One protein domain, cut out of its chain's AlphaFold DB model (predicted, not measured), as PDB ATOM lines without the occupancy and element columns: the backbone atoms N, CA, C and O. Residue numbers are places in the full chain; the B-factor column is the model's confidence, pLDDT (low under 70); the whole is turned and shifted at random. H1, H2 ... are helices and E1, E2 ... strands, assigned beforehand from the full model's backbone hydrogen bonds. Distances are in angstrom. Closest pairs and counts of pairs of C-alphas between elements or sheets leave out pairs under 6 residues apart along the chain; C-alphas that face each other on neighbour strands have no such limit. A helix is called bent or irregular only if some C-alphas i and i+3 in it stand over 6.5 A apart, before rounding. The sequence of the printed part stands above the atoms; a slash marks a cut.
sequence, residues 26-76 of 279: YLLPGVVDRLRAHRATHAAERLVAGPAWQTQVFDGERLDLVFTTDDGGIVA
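AT A GLANCE: This is residues 26 to 76 of the 279 residues of the protein "Tyr recombinase domain-containing protein" of Ilumatobacter sp (UniProt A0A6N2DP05). A small hairpin of two short strands, E1 and E2, is set off from one end of a single long helix, H1, and helix and hairpin together make a rough L. The last stretch, residues 64 to 76, with no named element, folds back from the hairpin and lies to one side of the L, with its end at residue 76 well out from it, while residues 26 to 34, of which 29 to 34 belong to H1, and residues 57 to 62, at the tip of the hairpin, stick out. The printed part has 51 residues with one named helix and two named strands, in the order H1, E1, E2 along the chain; the sheet has the order E1 - E2 and is antiparallel, and the class is mostly helix. The whole is only just loose, close to compact, with a radius of gyration of the C-alphas of 12.2 A, and the C-alphas span 33 by 28 by 19 A.

HOW THE PARTS SIT: The sheet is the hairpin of E1, residues 56 to 58, and E2, residues 61 to 63, antiparallel neighbours with 132 degrees between their directions. The C-alphas of Val 57 and Arg 62 face each other at 4.4 A. Within hydrogen-bond range across the pair are N 58 and O 61, at 2.9 A, and N 63 and O 56, at 2.9 A. H1, residues 29 to 52, is joined to E1 by a tight link of 3 residues. H1 and E2 are apart. H1 has a kink of 48 degrees near residue 46. It is irregular: C-alphas 48 and 51 are 9.1 A apart, and its line is a rough one. Of its O i to N i+4 pairs, 18 of 20 are within hydrogen-bond range.

IN THESE COORDINATES: E1 begins at C-alpha 56 at (239.779, 175.206, 219.375) and measures 6.8 A from first to last C-alpha. E2 measures 6.3 A and ends at C-alpha 63 at (241.654, 176.537, 214.407). H1 begins at C-alpha 29 at (242.485, 198.274, 203.050), ends at C-alpha 52 at (244.086, 179.383, 230.265) and measures 33.2 A. The C-alphas of residues 64 to 76 lie 4 to 14 A from the mean of all C-alphas.

THE WHOLE: The two C-alphas farthest apart are those of Tyr 26 and Pro 51, at 35.1 A, and the first and last printed C-alphas, Tyr 26 and Ala 76, are 25.4 A apart. Residues 26 to 34, of which 29 to 34 belong to H1, and residues 57 to 62 stand free; the body without them has 36 residues and spans 23 by 21 by 15 A. The links H1 to E1 and E1 to E2 are tight. The printed part has no cut. The mean pLDDT of the printed part is 91.1, and no printed residue is under 70.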
ATOM      1  N   TYR A  26     237.389 190.040 198.708       79.06
ATOM      2  CA  TYR A  26     238.273 191.193 198.780       79.06
ATOM      3  C   TYR A  26     237.871 192.047 199.979       79.06
ATOM      4  O   TYR A  26     236.694 192.374 200.146       79.06
ATOM      5  N   LEU A  27     238.849 192.382 200.814       81.69
ATOM      6  CA  LEU A  27     238.664 193.276 201.946       81.69
ATOM      7  C   LEU A  27     239.156 194.674 201.588       81.69
ATOM      8  O   LEU A  27     240.139 194.831 200.866       81.69
ATOM      9  N   LEU A  28     238.480 195.683 202.132       79.88
ATOM     10  CA  LEU A  28     238.944 197.064 202.047       79.88
ATOM     11  C   LEU A  28     240.268 197.215 202.820       79.88
ATOM     12  O   LEU A  28     240.427 196.565 203.859       79.88
ATOM     13  N   PRO A  29     241.198 198.084 202.379       81.19
ATOM     14  CA  PRO A  29     242.485 198.274 203.050       81.19
ATOM     15  C   PRO A  29     242.354 198.574 204.550       81.19
ATOM     16  O   PRO A  29     242.989 197.910 205.364       81.19
ATOM     17  N   GLY A  30     241.430 199.462 204.937       83.00
ATOM     18  CA  GLY A  30     241.187 199.779 206.349       83.00
ATOM     19  C   GLY A  30     240.713 198.578 207.180       83.00
ATOM     20  O   GLY A  30     241.053 198.461 208.355       83.00
ATOM     21  N   VAL A  31     239.979 197.636 206.574       84.94
ATOM     22  CA  VAL A  31     239.593 196.377 207.235       84.94
ATOM     23  C   VAL A  31     240.809 195.472 207.414       84.94
ATOM     24  O   VAL A  31     240.976 194.893 208.485       84.94
ATOM     25  N   VAL A  32     241.676 195.372 206.402       88.44
ATOM     26  CA  VAL A  32     242.928 194.603 206.495       88.44
ATOM     27  C   VAL A  32     243.813 195.147 207.615       88.44
ATOM     28  O   VAL A  32     244.315 194.370 208.430       88.44
ATOM     29  N   ASP A  33     243.959 196.465 207.711       88.69
ATOM     30  CA  ASP A  33     244.776 197.095 208.750       88.69
ATOM     31  C   ASP A  33     244.197 196.865 210.150       88.69
ATOM     32  O   ASP A  33     244.932 196.503 211.071       88.69
ATOM     33  N   ARG A  34     242.869 196.944 210.304       88.38
ATOM     34  CA  ARG A  34     242.194 196.587 211.562       88.38
ATOM     35  C   ARG A  34     242.392 195.119 211.933       88.38
ATOM     36  O   ARG A  34     242.626 194.828 213.101       88.38
ATOM     37  N   LEU A  35     242.341 194.196 210.973       92.31
ATOM     38  CA  LEU A  35     242.586 192.772 211.230       92.31
ATOM     39  C   LEU A  35     244.042 192.502 211.629       92.31
ATOM     40  O   LEU A  35     244.289 191.686 212.516       92.31
ATOM     41  N   ARG A  36     245.008 193.203 211.024       92.69
ATOM     42  CA  ARG A  36     246.424 193.127 211.416       92.69
ATOM     43  C   ARG A  36     246.639 193.641 212.836       92.69
ATOM     44  O   ARG A  36     247.259 192.947 213.638       92.69
ATOM     45  N   ALA A  37     246.092 194.815 213.151       92.25
ATOM     46  CA  ALA A  37     246.154 195.381 214.494       92.25
ATOM     47  C   ALA A  37     245.488 194.451 215.516       92.25
ATOM     48  O   ALA A  37     246.071 194.159 216.558       92.25
ATOM     49  N   HIS A  38     244.316 193.907 215.178       92.94
ATOM     50  CA  HIS A  38     243.618 192.951 216.027       92.94
ATOM     51  C   HIS A  38     244.459 191.702 216.292       92.94
ATOM     52  O   HIS A  38     244.576 191.297 217.441       92.94
ATOM     53  N   ARG A  39     245.121 191.142 215.270       92.94
ATOM     54  CA  ARG A  39     246.015 189.984 215.431       92.94
ATOM     55  C   ARG A  39     247.177 190.270 216.390       92.94
ATOM     56  O   ARG A  39     247.563 189.383 217.146       92.94
ATOM     57  N   ALA A  40     247.722 191.487 216.380       92.00
ATOM     58  CA  ALA A  40     248.770 191.887 217.319       92.00
ATOM     59  C   ALA A  40     248.244 191.968 218.763       92.00
ATOM     60  O   ALA A  40     248.854 191.400 219.667       92.00
ATOM     61  N   THR A  41     247.083 192.600 218.974       91.25
ATOM     62  CA  THR A  41     246.406 192.621 220.285       91.25
ATOM     63  C   THR A  41     246.102 191.207 220.775       91.25
ATOM     64  O   THR A  41     246.374 190.875 221.923       91.25
ATOM     65  N   HIS A  42     245.609 190.354 219.883       92.56
ATOM     66  CA  HIS A  42     245.232 188.977 220.175       92.56
ATOM     67  C   HIS A  42     246.425 188.113 220.593       92.56
ATOM     68  O   HIS A  42     246.333 187.316 221.524       92.56
ATOM     69  N   ALA A  43     247.585 188.314 219.960       91.88
ATOM     70  CA  ALA A  43     248.825 187.666 220.375       91.88
ATOM     71  C   ALA A  43     249.237 188.077 221.800       91.88
ATOM     72  O   ALA A  43     249.665 187.223 222.578       91.88
ATOM     73  N   ALA A  44     249.068 189.354 222.162       92.62
ATOM     74  CA  ALA A  44     249.336 189.835 223.516       92.62
ATOM     75  C   ALA A  44     248.344 189.256 224.542       92.62
ATOM     76  O   ALA A  44     248.767 188.765 225.587       92.62
ATOM     77  N   GLU A  45     247.045 189.235 224.226       91.88
ATOM     78  CA  GLU A  45     246.002 188.621 225.066       91.88
ATOM     79  C   GLU A  45     246.297 187.138 225.332       91.88
ATOM     80  O   GLU A  45     246.226 186.676 226.471       91.88
ATOM     81  N   ARG A  46     246.738 186.409 224.304       93.69
ATOM     82  CA  ARG A  46     247.131 185.004 224.426       93.69
ATOM     83  C   ARG A  46     248.332 184.785 225.343       93.69
ATOM     84  O   ARG A  46     248.348 183.803 226.083       93.69
ATOM     85  N   LEU A  47     249.327 185.673 225.308       94.62
ATOM     86  CA  LEU A  47     250.473 185.605 226.222       94.62
ATOM     87  C   LEU A  47     250.046 185.842 227.673       94.62
ATOM     88  O   LEU A  47     250.507 185.127 228.560       94.62
ATOM     89  N   VAL A  48     249.137 186.794 227.904       94.69
ATOM     90  CA  VAL A  48     248.591 187.091 229.239       94.69
ATOM     91  C   VAL A  48     247.764 185.921 229.777       94.69
ATOM     92  O   VAL A  48     247.919 185.543 230.936       94.69
ATOM     93  N   ALA A  49     246.909 185.318 228.947       94.50
ATOM     94  CA  ALA A  49     246.087 184.176 229.344       94.50
ATOM     95  C   ALA A  49     246.912 182.897 229.575       94.50
ATOM     96  O   ALA A  49     246.536 182.050 230.391       94.50
ATOM     97  N   GLY A  50     248.029 182.736 228.855       94.81
ATOM     98  CA  GLY A  50     248.949 181.615 229.015       94.81
ATOM     99  C   GLY A  50     248.231 180.258 228.906       94.81
ATOM    100  O   GLY A  50     247.541 180.013 227.912       94.81
ATOM    101  N   PRO A  51     248.349 179.363 229.909       95.00
ATOM    102  CA  PRO A  51     247.682 178.057 229.896       95.00
ATOM    103  C   PRO A  51     246.149 178.109 229.882       95.00
ATOM    104  O   PRO A  51     245.521 177.124 229.503       95.00
ATOM    105  N   ALA A  52     245.539 179.225 230.296       94.88
ATOM    106  CA  ALA A  52     244.086 179.383 230.265       94.88
ATOM    107  C   ALA A  52     243.548 179.616 228.842       94.88
ATOM    108  O   ALA A  52     242.342 179.517 228.627       94.88
ATOM    109  N   TRP A  53     244.423 179.900 227.870       95.88
ATOM    110  CA  TRP A  53     244.018 180.132 226.490       95.88
ATOM    111  C   TRP A  53     243.490 178.857 225.824       95.88
ATOM    112  O   TRP A  53     244.224 177.894 225.569       95.88
ATOM    113  N   GLN A  54     242.211 178.870 225.471       94.56
ATOM    114  CA  GLN A  54     241.530 177.757 224.839       94.56
ATOM    115  C   GLN A  54     242.063 177.514 223.424       94.56
ATOM    116  O   GLN A  54     242.138 178.405 222.578       94.56
ATOM    117  N   THR A  55     242.398 176.257 223.135       94.25
ATOM    118  CA  THR A  55     242.680 175.804 221.770       94.25
ATOM    119  C   THR A  55     241.421 175.185 221.187       94.25
ATOM    120  O   THR A  55     240.934 174.179 221.695       94.25
ATOM    121  N   GLN A  56     240.931 175.749 220.087       93.19
ATOM    122  CA  GLN A  56     239.779 175.206 219.375       93.19
ATOM    123  C   GLN A  56     240.236 174.202 218.316       93.19
ATOM    124  O   GLN A  56     241.199 174.450 217.588       93.19
ATOM    125  N   VAL A  57     239.541 173.068 218.232       93.50
ATOM    126  CA  VAL A  57     239.810 172.003 217.259       93.50
ATOM    127  C   VAL A  57     238.527 171.695 216.496       93.50
ATOM    128  O   VAL A  57     237.470 171.524 217.102       93.50
ATOM    129  N   PHE A  58     238.613 171.614 215.172       88.44
ATOM    130  CA  PHE A  58     237.506 171.233 214.297       88.44
ATOM    131  C   PHE A  58     238.001 170.223 213.263       88.44
ATOM    132  O   PHE A  58     239.021 170.451 212.623       88.44
ATOM    133  N   ASP A  59     237.302 169.092 213.139       91.94
ATOM    134  CA  ASP A  59     237.688 167.966 212.273       91.94
ATOM    135  C   ASP A  59     239.155 167.511 212.457       91.94
ATOM    136  O   ASP A  59     239.833 167.121 211.513       91.94
ATOM    137  N   GLY A  60     239.651 167.544 213.700       92.50
ATOM    138  CA  GLY A  60     241.020 167.141 214.050       92.50
ATOM    139  C   GLY A  60     242.086 168.217 213.821       92.50
ATOM    140  O   GLY A  60     243.227 168.034 214.238       92.50
ATOM    141  N   GLU A  61     241.725 169.360 213.238       92.00
ATOM    142  CA  GLU A  61     242.639 170.471 212.982       92.00
ATOM    143  C   GLU A  61     242.472 171.591 214.010       92.00
ATOM    144  O   GLU A  61     241.360 171.951 214.403       92.00
ATOM    145  N   ARG A  62     243.592 172.180 214.444       91.75
ATOM    146  CA  ARG A  62     243.573 173.364 215.313       91.75
ATOM    147  C   ARG A  62     243.123 174.578 214.505       91.75
ATOM    148  O   ARG A  62     243.701 174.876 213.463       91.75
ATOM    149  N   LEU A  63     242.138 175.305 215.019       90.69
ATOM    150  CA  LEU A  63     241.654 176.537 214.407       90.69
ATOM    151  C   LEU A  63     242.420 177.750 214.947       90.69
ATOM    152  O   LEU A  63     242.474 177.968 216.158       90.69
ATOM    153  N   ASP A  64     242.959 178.564 214.038       89.38
ATOM    154  CA  ASP A  64     243.462 179.910 214.341       89.38
ATOM    155  C   ASP A  64     242.286 180.896 214.257       89.38
ATOM    156  O   ASP A  64     241.947 181.406 213.185       89.38
ATOM    157  N   LEU A  65     241.571 181.066 215.372       92.56
ATOM    158  CA  LEU A  65     240.412 181.953 215.428       92.56
ATOM    159  C   LEU A  65     240.848 183.417 215.407       92.56
ATOM    160  O   LEU A  65     241.620 183.848 216.252       92.56
ATOM    161  N   VAL A  66     240.281 184.191 214.480       92.56
ATOM    162  CA  VAL A  66     240.555 185.631 214.365       92.56
ATOM    163  C   VAL A  66     239.826 186.439 215.436       92.56
ATOM    164  O   VAL A  66     240.369 187.423 215.907       92.56
ATOM    165  N   PHE A  67     238.611 186.033 215.812       92.38
ATOM    166  CA  PHE A  67     237.818 186.682 216.855       92.38
ATOM    167  C   PHE A  67     237.555 185.676 217.970       92.38
ATOM    168  O   PHE A  67     236.932 184.637 217.724       92.38
ATOM    169  N   THR A  68     238.002 185.987 219.184       93.94
ATOM    170  CA  THR A  68     237.815 185.131 220.359       93.94
ATOM    171  C   THR A  68     237.293 185.923 221.546       93.94
ATOM    172  O   THR A  68     237.276 187.154 221.539       93.94
ATOM    173  N   THR A  69     236.856 185.204 222.572       92.25
ATOM    174  CA  THR A  69     236.781 185.744 223.932       92.25
ATOM    175  C   THR A  69     238.190 185.947 224.498       92.25
ATOM    176  O   THR A  69     239.173 185.485 223.909       92.25
ATOM    177  N   ASP A  70     238.292 186.619 225.644       89.56
ATOM    178  CA  ASP A  70     239.573 186.955 226.289       89.56
ATOM    179  C   ASP A  70     240.408 185.716 226.675       89.56
ATOM    180  O   ASP A  70     241.617 185.800 226.864       89.56
ATOM    181  N   ASP A  71     239.769 184.550 226.764       90.94
ATOM    182  CA  ASP A  71     240.386 183.252 227.029       90.94
ATOM    183  C   ASP A  71     240.563 182.395 225.761       90.94
ATOM    184  O   ASP A  71     240.823 181.203 225.864       90.94
ATOM    185  N   GLY A  72     240.408 182.946 224.554       92.69
ATOM    186  CA  GLY A  72     240.597 182.204 223.296       92.69
ATOM    187  C   GLY A  72     239.403 181.339 222.865       92.69
ATOM    188  O   GLY A  72     239.493 180.570 221.902       92.69
ATOM    189  N   GLY A  73     238.273 181.445 223.565       93.12
ATOM    190  CA  GLY A  73     237.026 180.756 223.245       93.12
ATOM    191  C   GLY A  73     236.299 181.309 222.012       93.12
ATOM    192  O   GLY A  73     236.561 182.413 221.528       93.12
ATOM    193  N   ILE A  74     235.339 180.533 221.499       93.62
ATOM    194  CA  ILE A  74     234.445 180.976 220.419       93.62
ATOM    195  C   ILE A  74     233.487 182.037 220.968       93.62
ATOM    196  O   ILE A  74     232.761 181.797 221.934       93.62
ATOM    197  N   VAL A  75     233.415 183.189 220.301       92.25
ATOM    198  CA  VAL A  75     232.465 184.241 220.672       92.25
ATOM    199  C   VAL A  75     231.040 183.817 220.316       92.25
ATOM    200  O   VAL A  75     230.715 183.555 219.156       92.25
ATOM    201  N   ALA A  76     230.159 183.788 221.316       90.06
ATOM    202  CA  ALA A  76     228.737 183.581 221.091       90.06
ATOM    203  C   ALA A  76     228.139 184.773 220.331       90.06
ATOM    204  O   ALA A  76     228.368 185.934 220.668       90.06
TER     205      ALA A  76